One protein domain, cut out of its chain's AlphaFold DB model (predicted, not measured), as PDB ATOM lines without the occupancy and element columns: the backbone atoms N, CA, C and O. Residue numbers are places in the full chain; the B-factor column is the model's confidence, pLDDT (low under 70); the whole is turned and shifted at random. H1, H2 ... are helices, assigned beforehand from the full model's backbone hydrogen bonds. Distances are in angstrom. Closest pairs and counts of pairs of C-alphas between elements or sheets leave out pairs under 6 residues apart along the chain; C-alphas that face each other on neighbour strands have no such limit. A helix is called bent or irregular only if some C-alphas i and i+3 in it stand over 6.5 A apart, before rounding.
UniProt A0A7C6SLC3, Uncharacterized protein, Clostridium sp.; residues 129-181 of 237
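What this domain is: This is residues 129 to 181 of the 237 residues of an uncharacterized protein of Clostridium sp. (UniProt A0A7C6SLC3). Two helices form an open, flat U with unequal arms: H1 runs one way, the chain turns through a tight link, and the longer H2 folds back past the level where H1 began, with an empty gap between the two arms. H2 has a kink of 32 degrees near residue 159, and there is no core. The printed part has 53 residues with two named helices, H1 then H2, and no named strand; the class is all helix. The whole is extended, with a radius of gyration of the C-alphas of 15.9 A and spans of 49 by 30 by 7 A.

How they stand to each other: H1, residues 129 to 148, is followed by a tight link of 3 residues and then by H2, residues 152 to 181. H1 and H2 are apart, with no C-alpha of the one within 8 A of the other. Residues 129 to 181 stand free: no C-alpha has another, 8 or more residues away along the chain, within 10 A. Every O i to N i+4 pair is within hydrogen-bond range in H1, and 20 of 26 are in H2.

Where its parts are: H1 begins at C-alpha 129, at (-25.713, -28.377, -25.567), and ends at C-alpha 148, at (-53.942, -31.309, -24.767), 28.4 A from first to last C-alpha. H2 begins at C-alpha 152, at (-54.102, -20.456, -28.391), and ends at C-alpha 181, at (-18.258, 0.593, -18.179), 42.8 A from first to last C-alpha. Neither helix is bent.

The domain as a whole: The two C-alphas farthest apart, those of Arg 147 and Gln 181, are 48.9 A apart. The printed part has no cut. Its mean pLDDT is 74.4; residues 150 to 158 and 161 to 181 are under 70.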
ATOM      1  N   ASP A 129     -25.053 -28.093 -26.854       92.44
ATOM      2  CA  ASP A 129     -25.713 -28.377 -25.567       92.44
ATOM      3  C   ASP A 129     -26.861 -27.404 -25.253       92.44
ATOM      4  O   ASP A 129     -27.947 -27.809 -24.826       92.44
ATOM      5  N   VAL A 130     -26.651 -26.107 -25.504       92.62
ATOM      6  CA  VAL A 130     -27.671 -25.069 -25.288       92.62
ATOM      7  C   VAL A 130     -28.829 -25.256 -26.265       92.62
ATOM      8  O   VAL A 130     -29.996 -25.174 -25.874       92.62
ATOM      9  N   LEU A 131     -28.520 -25.541 -27.532       93.81
ATOM     10  CA  LEU A 131     -29.524 -25.731 -28.574       93.81
ATOM     11  C   LEU A 131     -30.327 -27.029 -28.371       93.81
ATOM     12  O   LEU A 131     -31.536 -27.042 -28.591       93.81
ATOM     13  N   LEU A 132     -29.684 -28.088 -27.871       95.38
ATOM     14  CA  LEU A 132     -30.289 -29.374 -27.521       95.38
ATOM     15  C   LEU A 132     -31.234 -29.237 -26.320       95.38
ATOM     16  O   LEU A 132     -32.354 -29.750 -26.364       95.38
ATOM     17  N   LEU A 133     -30.846 -28.484 -25.284       96.12
ATOM     18  CA  LEU A 133     -31.729 -28.168 -24.157       96.12
ATOM     19  C   LEU A 133     -32.963 -27.373 -24.612       96.12
ATOM     20  O   LEU A 133     -34.086 -27.688 -24.212       96.12
ATOM     21  N   ILE A 134     -32.779 -26.376 -25.485       96.25
ATOM     22  CA  ILE A 134     -33.885 -25.607 -26.076       96.25
ATOM     23  C   ILE A 134     -34.801 -26.521 -26.908       96.25
ATOM     24  O   ILE A 134     -36.024 -26.452 -26.763       96.25
ATOM     25  N   ALA A 135     -34.235 -27.418 -27.720       95.81
ATOM     26  CA  ALA A 135     -34.986 -28.387 -28.515       95.81
ATOM     27  C   ALA A 135     -35.803 -29.360 -27.644       95.81
ATOM     28  O   ALA A 135     -36.957 -29.639 -27.966       95.81
ATOM     29  N   LEU A 136     -35.258 -29.824 -26.513       96.81
ATOM     30  CA  LEU A 136     -35.970 -30.683 -25.560       96.81
ATOM     31  C   LEU A 136     -37.192 -29.975 -24.948       96.81
ATOM     32  O   LEU A 136     -38.271 -30.563 -24.854       96.81
ATOM     33  N   VAL A 137     -37.049 -28.703 -24.565       95.81
ATOM     34  CA  VAL A 137     -38.160 -27.897 -24.031       95.81
ATOM     35  C   VAL A 137     -39.221 -27.645 -25.108       95.81
ATOM     36  O   VAL A 137     -40.411 -27.826 -24.849       95.81
ATOM     37  N   LEU A 138     -38.804 -27.297 -26.330       94.50
ATOM     38  CA  LEU A 138     -39.701 -27.135 -27.482       94.50
ATOM     39  C   LEU A 138     -40.468 -28.423 -27.808       94.50
ATOM     40  O   LEU A 138     -41.668 -28.357 -28.063       94.50
ATOM     41  N   LEU A 139     -39.818 -29.588 -27.735       94.69
ATOM     42  CA  LEU A 139     -40.444 -30.893 -27.966       94.69
ATOM     43  C   LEU A 139     -41.570 -31.178 -26.961       94.69
ATOM     44  O   LEU A 139     -42.648 -31.630 -27.347       94.69
ATOM     45  N   ILE A 140     -41.354 -30.880 -25.675       93.12
ATOM     46  CA  ILE A 140     -42.388 -31.030 -24.639       93.12
ATOM     47  C   ILE A 140     -43.563 -30.076 -24.907       93.12
ATOM     48  O   ILE A 140     -44.719 -30.472 -24.754       93.12
ATOM     49  N   ILE A 141     -43.285 -28.842 -25.340       89.75
ATOM     50  CA  ILE A 141     -44.314 -27.846 -25.675       89.75
ATOM     51  C   ILE A 141     -45.123 -28.266 -26.916       89.75
ATOM     52  O   ILE A 141     -46.352 -28.187 -26.866       89.75
ATOM     53  N   ASP A 142     -44.489 -28.771 -27.983       90.31
ATOM     54  CA  ASP A 142     -45.182 -29.315 -29.169       90.31
ATOM     55  C   ASP A 142     -46.160 -30.426 -28.775       90.31
ATOM     56  O   ASP A 142     -47.354 -30.368 -29.089       90.31
ATOM     57  N   ILE A 143     -45.662 -31.411 -28.018       88.62
ATOM     58  CA  ILE A 143     -46.466 -32.538 -27.547       88.62
ATOM     59  C   ILE A 143     -47.617 -32.028 -26.677       88.62
ATOM     60  O   ILE A 143     -48.748 -32.478 -26.858       88.62
ATOM     61  N   ALA A 144     -47.379 -31.075 -25.771       86.69
ATOM     62  CA  ALA A 144     -48.423 -30.512 -24.918       86.69
ATOM     63  C   ALA A 144     -49.518 -29.796 -25.728       86.69
ATOM     64  O   ALA A 144     -50.700 -30.073 -25.517       86.69
ATOM     65  N   ILE A 145     -49.156 -28.932 -26.682       84.94
ATOM     66  CA  ILE A 145     -50.120 -28.217 -27.535       84.94
ATOM     67  C   ILE A 145     -50.950 -29.220 -28.349       84.94
ATOM     68  O   ILE A 145     -52.183 -29.181 -28.305       84.94
ATOM     69  N   ARG A 146     -50.284 -30.160 -29.029       82.50
ATOM     70  CA  ARG A 146     -50.919 -31.152 -29.910       82.50
ATOM     71  C   ARG A 146     -51.753 -32.193 -29.157       82.50
ATOM     72  O   ARG A 146     -52.770 -32.640 -29.679       82.50
ATOM     73  N   ARG A 147     -51.350 -32.593 -27.945       85.75
ATOM     74  CA  ARG A 147     -52.023 -33.646 -27.159       85.75
ATOM     75  C   ARG A 147     -53.131 -33.117 -26.252       85.75
ATOM     76  O   ARG A 147     -54.093 -33.842 -26.018       85.75
ATOM     77  N   LEU A 148     -53.000 -31.895 -25.732       78.56
ATOM     78  CA  LEU A 148     -53.942 -31.309 -24.767       78.56
ATOM     79  C   LEU A 148     -54.915 -30.298 -25.401       78.56
ATOM     80  O   LEU A 148     -55.753 -29.745 -24.690       78.56
ATOM     81  N   ASN A 149     -54.815 -30.059 -26.717       72.06
ATOM     82  CA  ASN A 149     -55.663 -29.143 -27.494       72.06
ATOM     83  C   ASN A 149     -55.810 -27.760 -26.821       72.06
ATOM     84  O   ASN A 149     -56.908 -27.221 -26.639       72.06
ATOM     85  N   ILE A 150     -54.678 -27.213 -26.365       69.38
ATOM     86  CA  ILE A 150     -54.636 -25.966 -25.598       69.38
ATOM     87  C   ILE A 150     -55.010 -24.817 -26.533       69.38
ATOM     88  O   ILE A 150     -54.248 -24.459 -27.426       69.38
ATOM     89  N   SER A 151     -56.179 -24.214 -26.309       68.88
ATOM     90  CA  SER A 151     -56.627 -23.060 -27.093       68.88
ATOM     91  C   SER A 151     -55.599 -21.926 -27.040       68.88
ATOM     92  O   SER A 151     -55.311 -21.395 -25.964       68.88
ATOM     93  N   PHE A 152     -55.102 -21.518 -28.214       66.44
ATOM     94  CA  PHE A 152     -54.102 -20.456 -28.391       66.44
ATOM     95  C   PHE A 152     -54.462 -19.143 -27.671       66.44
ATOM     96  O   PHE A 152     -53.577 -18.463 -27.171       66.44
ATOM     97  N   ARG A 153     -55.756 -18.850 -27.472       66.88
ATOM     98  CA  ARG A 153     -56.240 -17.676 -26.718       66.88
ATOM     99  C   ARG A 153     -55.779 -17.635 -25.247       66.88
ATOM    100  O   ARG A 153     -55.861 -16.596 -24.601       66.88
ATOM    101  N   LYS A 154     -55.315 -18.760 -24.681       67.12
ATOM    102  CA  LYS A 154     -54.684 -18.800 -23.347       67.12
ATOM    103  C   LYS A 154     -53.176 -18.527 -23.387       67.12
ATOM    104  O   LYS A 154     -52.634 -18.125 -22.361       67.12
ATOM    105  N   PHE A 155     -52.511 -18.714 -24.531       67.19
ATOM    106  CA  PHE A 155     -51.089 -18.397 -24.684       67.19
ATOM    107  C   PHE A 155     -50.842 -16.888 -24.632       67.19
ATOM    108  O   PHE A 155     -49.913 -16.480 -23.946       67.19
ATOM    109  N   ASP A 156     -51.704 -16.061 -25.234       67.19
ATOM    110  CA  ASP A 156     -51.562 -14.593 -25.245       67.19
ATOM    111  C   ASP A 156     -51.404 -14.002 -23.827       67.19
ATOM    112  O   ASP A 156     -50.526 -13.182 -23.564       67.19
ATOM    113  N   VAL A 157     -52.198 -14.495 -22.867       67.19
ATOM    114  CA  VAL A 157     -52.170 -14.057 -21.457       67.19
ATOM    115  C   VAL A 157     -50.895 -14.505 -20.725       67.19
ATOM    116  O   VAL A 157     -50.444 -13.838 -19.791       67.19
ATOM    117  N   VAL A 158     -50.298 -15.631 -21.128       68.75
ATOM    118  CA  VAL A 158     -48.997 -16.085 -20.609       68.75
ATOM    119  C   VAL A 158     -47.855 -15.313 -21.275       68.75
ATOM    120  O   VAL A 158     -46.889 -14.957 -20.601       68.75
ATOM    121  N   LEU A 159     -47.989 -14.990 -22.563       71.75
ATOM    122  CA  LEU A 159     -46.997 -14.265 -23.348       71.75
ATOM    123  C   LEU A 159     -46.848 -12.815 -22.865       71.75
ATOM    124  O   LEU A 159     -45.722 -12.373 -22.653       71.75
ATOM    125  N   GLU A 160     -47.949 -12.115 -22.568       70.88
ATOM    126  CA  GLU A 160     -47.912 -10.783 -21.938       70.88
ATOM    127  C   GLU A 160     -47.214 -10.804 -20.564       70.88
ATOM    128  O   GLU A 160     -46.412  -9.922 -20.254       70.88
ATOM    129  N   LYS A 161     -47.424 -11.851 -19.752       68.56
ATOM    130  CA  LYS A 161     -46.696 -12.020 -18.481       68.56
ATOM    131  C   LYS A 161     -45.209 -12.322 -18.696       68.56
ATOM    132  O   LYS A 161     -44.373 -11.803 -17.958       68.56
ATOM    133  N   GLY A 162     -44.872 -13.115 -19.712       67.31
ATOM    134  CA  GLY A 162     -43.491 -13.397 -20.117       67.31
ATOM    135  C   GLY A 162     -42.761 -12.168 -20.668       67.31
ATOM    136  O   GLY A 162     -41.566 -12.006 -20.421       67.31
ATOM    137  N   ARG A 163     -43.479 -11.254 -21.335       68.06
ATOM    138  CA  ARG A 163     -42.941 -10.000 -21.888       68.06
ATOM    139  C   ARG A 163     -42.314  -9.116 -20.808       68.06
ATOM    140  O   ARG A 163     -41.243  -8.556 -21.012       68.06
ATOM    141  N   ASN A 164     -42.911  -9.069 -19.617       68.50
ATOM    142  CA  ASN A 164     -42.342  -8.342 -18.478       68.50
ATOM    143  C   ASN A 164     -41.017  -8.956 -17.989       68.50
ATOM    144  O   ASN A 164     -40.111  -8.231 -17.582       68.50
ATOM    145  N   VAL A 165     -40.869 -10.284 -18.070       68.81
ATOM    146  CA  VAL A 165     -39.630 -10.989 -17.696       68.81
ATOM    147  C   VAL A 165     -38.526 -10.747 -18.730       68.81
ATOM    148  O   VAL A 165     -37.380 -10.519 -18.347       68.81
ATOM    149  N   THR A 166     -38.849 -10.732 -20.029       66.25
ATOM    150  CA  THR A 166     -37.861 -10.423 -21.081       66.25
ATOM    151  C   THR A 166     -37.418  -8.960 -21.048       66.25
ATOM    152  O   THR A 166     -36.232  -8.690 -21.237       66.25
ATOM    153  N   VAL A 167     -38.317  -8.020 -20.727       67.75
ATOM    154  CA  VAL A 167     -37.969  -6.606 -20.494       67.75
ATOM    155  C   VAL A 167     -37.058  -6.457 -19.271       67.75
ATOM    156  O   VAL A 167     -35.986  -5.871 -19.395       67.75
ATOM    157  N   ALA A 168     -37.399  -7.071 -18.132       66.62
ATOM    158  CA  ALA A 168     -36.563  -7.027 -16.929       66.62
ATOM    159  C   ALA A 168     -35.177  -7.678 -17.135       66.62
ATOM    160  O   ALA A 168     -34.174  -7.188 -16.618       66.62
ATOM    161  N   LEU A 169     -35.087  -8.760 -17.921       67.56
ATOM    162  CA  LEU A 169     -33.806  -9.348 -18.334       67.56
ATOM    163  C   LEU A 169     -32.998  -8.390 -19.214       67.56
ATOM    164  O   LEU A 169     -31.801  -8.224 -18.981       67.56
ATOM    165  N   LYS A 170     -33.638  -7.725 -20.182       68.69
ATOM    166  CA  LYS A 170     -32.984  -6.750 -21.063       68.69
ATOM    167  C   LYS A 170     -32.437  -5.555 -20.274       68.69
ATOM    168  O   LYS A 170     -31.261  -5.229 -20.417       68.69
ATOM    169  N   GLU A 171     -33.229  -4.983 -19.367       62.84
ATOM    170  CA  GLU A 171     -32.787  -3.921 -18.450       62.84
ATOM    171  C   GLU A 171     -31.625  -4.377 -17.556       62.84
ATOM    172  O   GLU A 171     -30.670  -3.629 -17.344       62.84
ATOM    173  N   ARG A 172     -31.650  -5.620 -17.059       59.62
ATOM    174  CA  ARG A 172     -30.582  -6.169 -16.206       59.62
ATOM    175  C   ARG A 172     -29.281  -6.420 -16.976       59.62
ATOM    176  O   ARG A 172     -28.204  -6.204 -16.420       59.62
ATOM    177  N   ILE A 173     -29.366  -6.803 -18.252       59.75
ATOM    178  CA  ILE A 173     -28.220  -6.930 -19.167       59.75
ATOM    179  C   ILE A 173     -27.642  -5.544 -19.498       59.75
ATOM    180  O   ILE A 173     -26.435  -5.340 -19.363       59.75
ATOM    181  N   GLU A 174     -28.478  -4.561 -19.842       60.69
ATOM    182  CA  GLU A 174     -28.036  -3.179 -20.094       60.69
ATOM    183  C   GLU A 174     -27.434  -2.518 -18.840       60.69
ATOM    184  O   GLU A 174     -26.431  -1.805 -18.929       60.69
ATOM    185  N   THR A 175     -27.982  -2.799 -17.655       58.47
ATOM    186  CA  THR A 175     -27.468  -2.278 -16.379       58.47
ATOM    187  C   THR A 175     -26.125  -2.908 -16.007       58.47
ATOM    188  O   THR A 175     -25.223  -2.190 -15.580       58.47
ATOM    189  N   ASN A 176     -25.933  -4.216 -16.222       57.56
ATOM    190  CA  ASN A 176     -24.621  -4.848 -16.038       57.56
ATOM    191  C   ASN A 176     -23.581  -4.321 -17.041       57.56
ATOM    192  O   ASN A 176     -22.453  -4.044 -16.638       57.56
ATOM    193  N   ARG A 177     -23.972  -4.077 -18.300       54.12
ATOM    194  CA  ARG A 177     -23.103  -3.462 -19.318       54.12
ATOM    195  C   ARG A 177     -22.670  -2.041 -18.923       54.12
ATOM    196  O   ARG A 177     -21.489  -1.717 -19.014       54.12
ATOM    197  N   LYS A 178     -23.586  -1.222 -18.386       52.06
ATOM    198  CA  LYS A 178     -23.255   0.097 -17.805       52.06
ATOM    199  C   LYS A 178     -22.399  -0.008 -16.538       52.06
ATOM    200  O   LYS A 178     -21.539   0.839 -16.320       52.06
ATOM    201  N   LYS A 179     -22.596  -1.037 -15.708       48.94
ATOM    202  CA  LYS A 179     -21.798  -1.253 -14.491       48.94
ATOM    203  C   LYS A 179     -20.361  -1.676 -14.812       48.94
ATOM    204  O   LYS A 179     -19.453  -1.192 -14.148       48.94
ATOM    205  N   GLN A 180     -20.146  -2.488 -15.851       53.66
ATOM    206  CA  GLN A 180     -18.808  -2.783 -16.382       53.66
ATOM    207  C   GLN A 180     -18.118  -1.502 -16.880       53.66
ATOM    208  O   GLN A 180     -17.032  -1.183 -16.402       53.66
ATOM    209  N   GLN A 181     -18.796  -0.693 -17.705       51.34
ATOM    210  CA  GLN A 181     -18.258   0.593 -18.179       51.34
ATOM    211  C   GLN A 181     -17.972   1.598 -17.042       51.34
ATOM    212  O   GLN A 181     -17.016   2.370 -17.120       51.34
TER     213      GLN A 181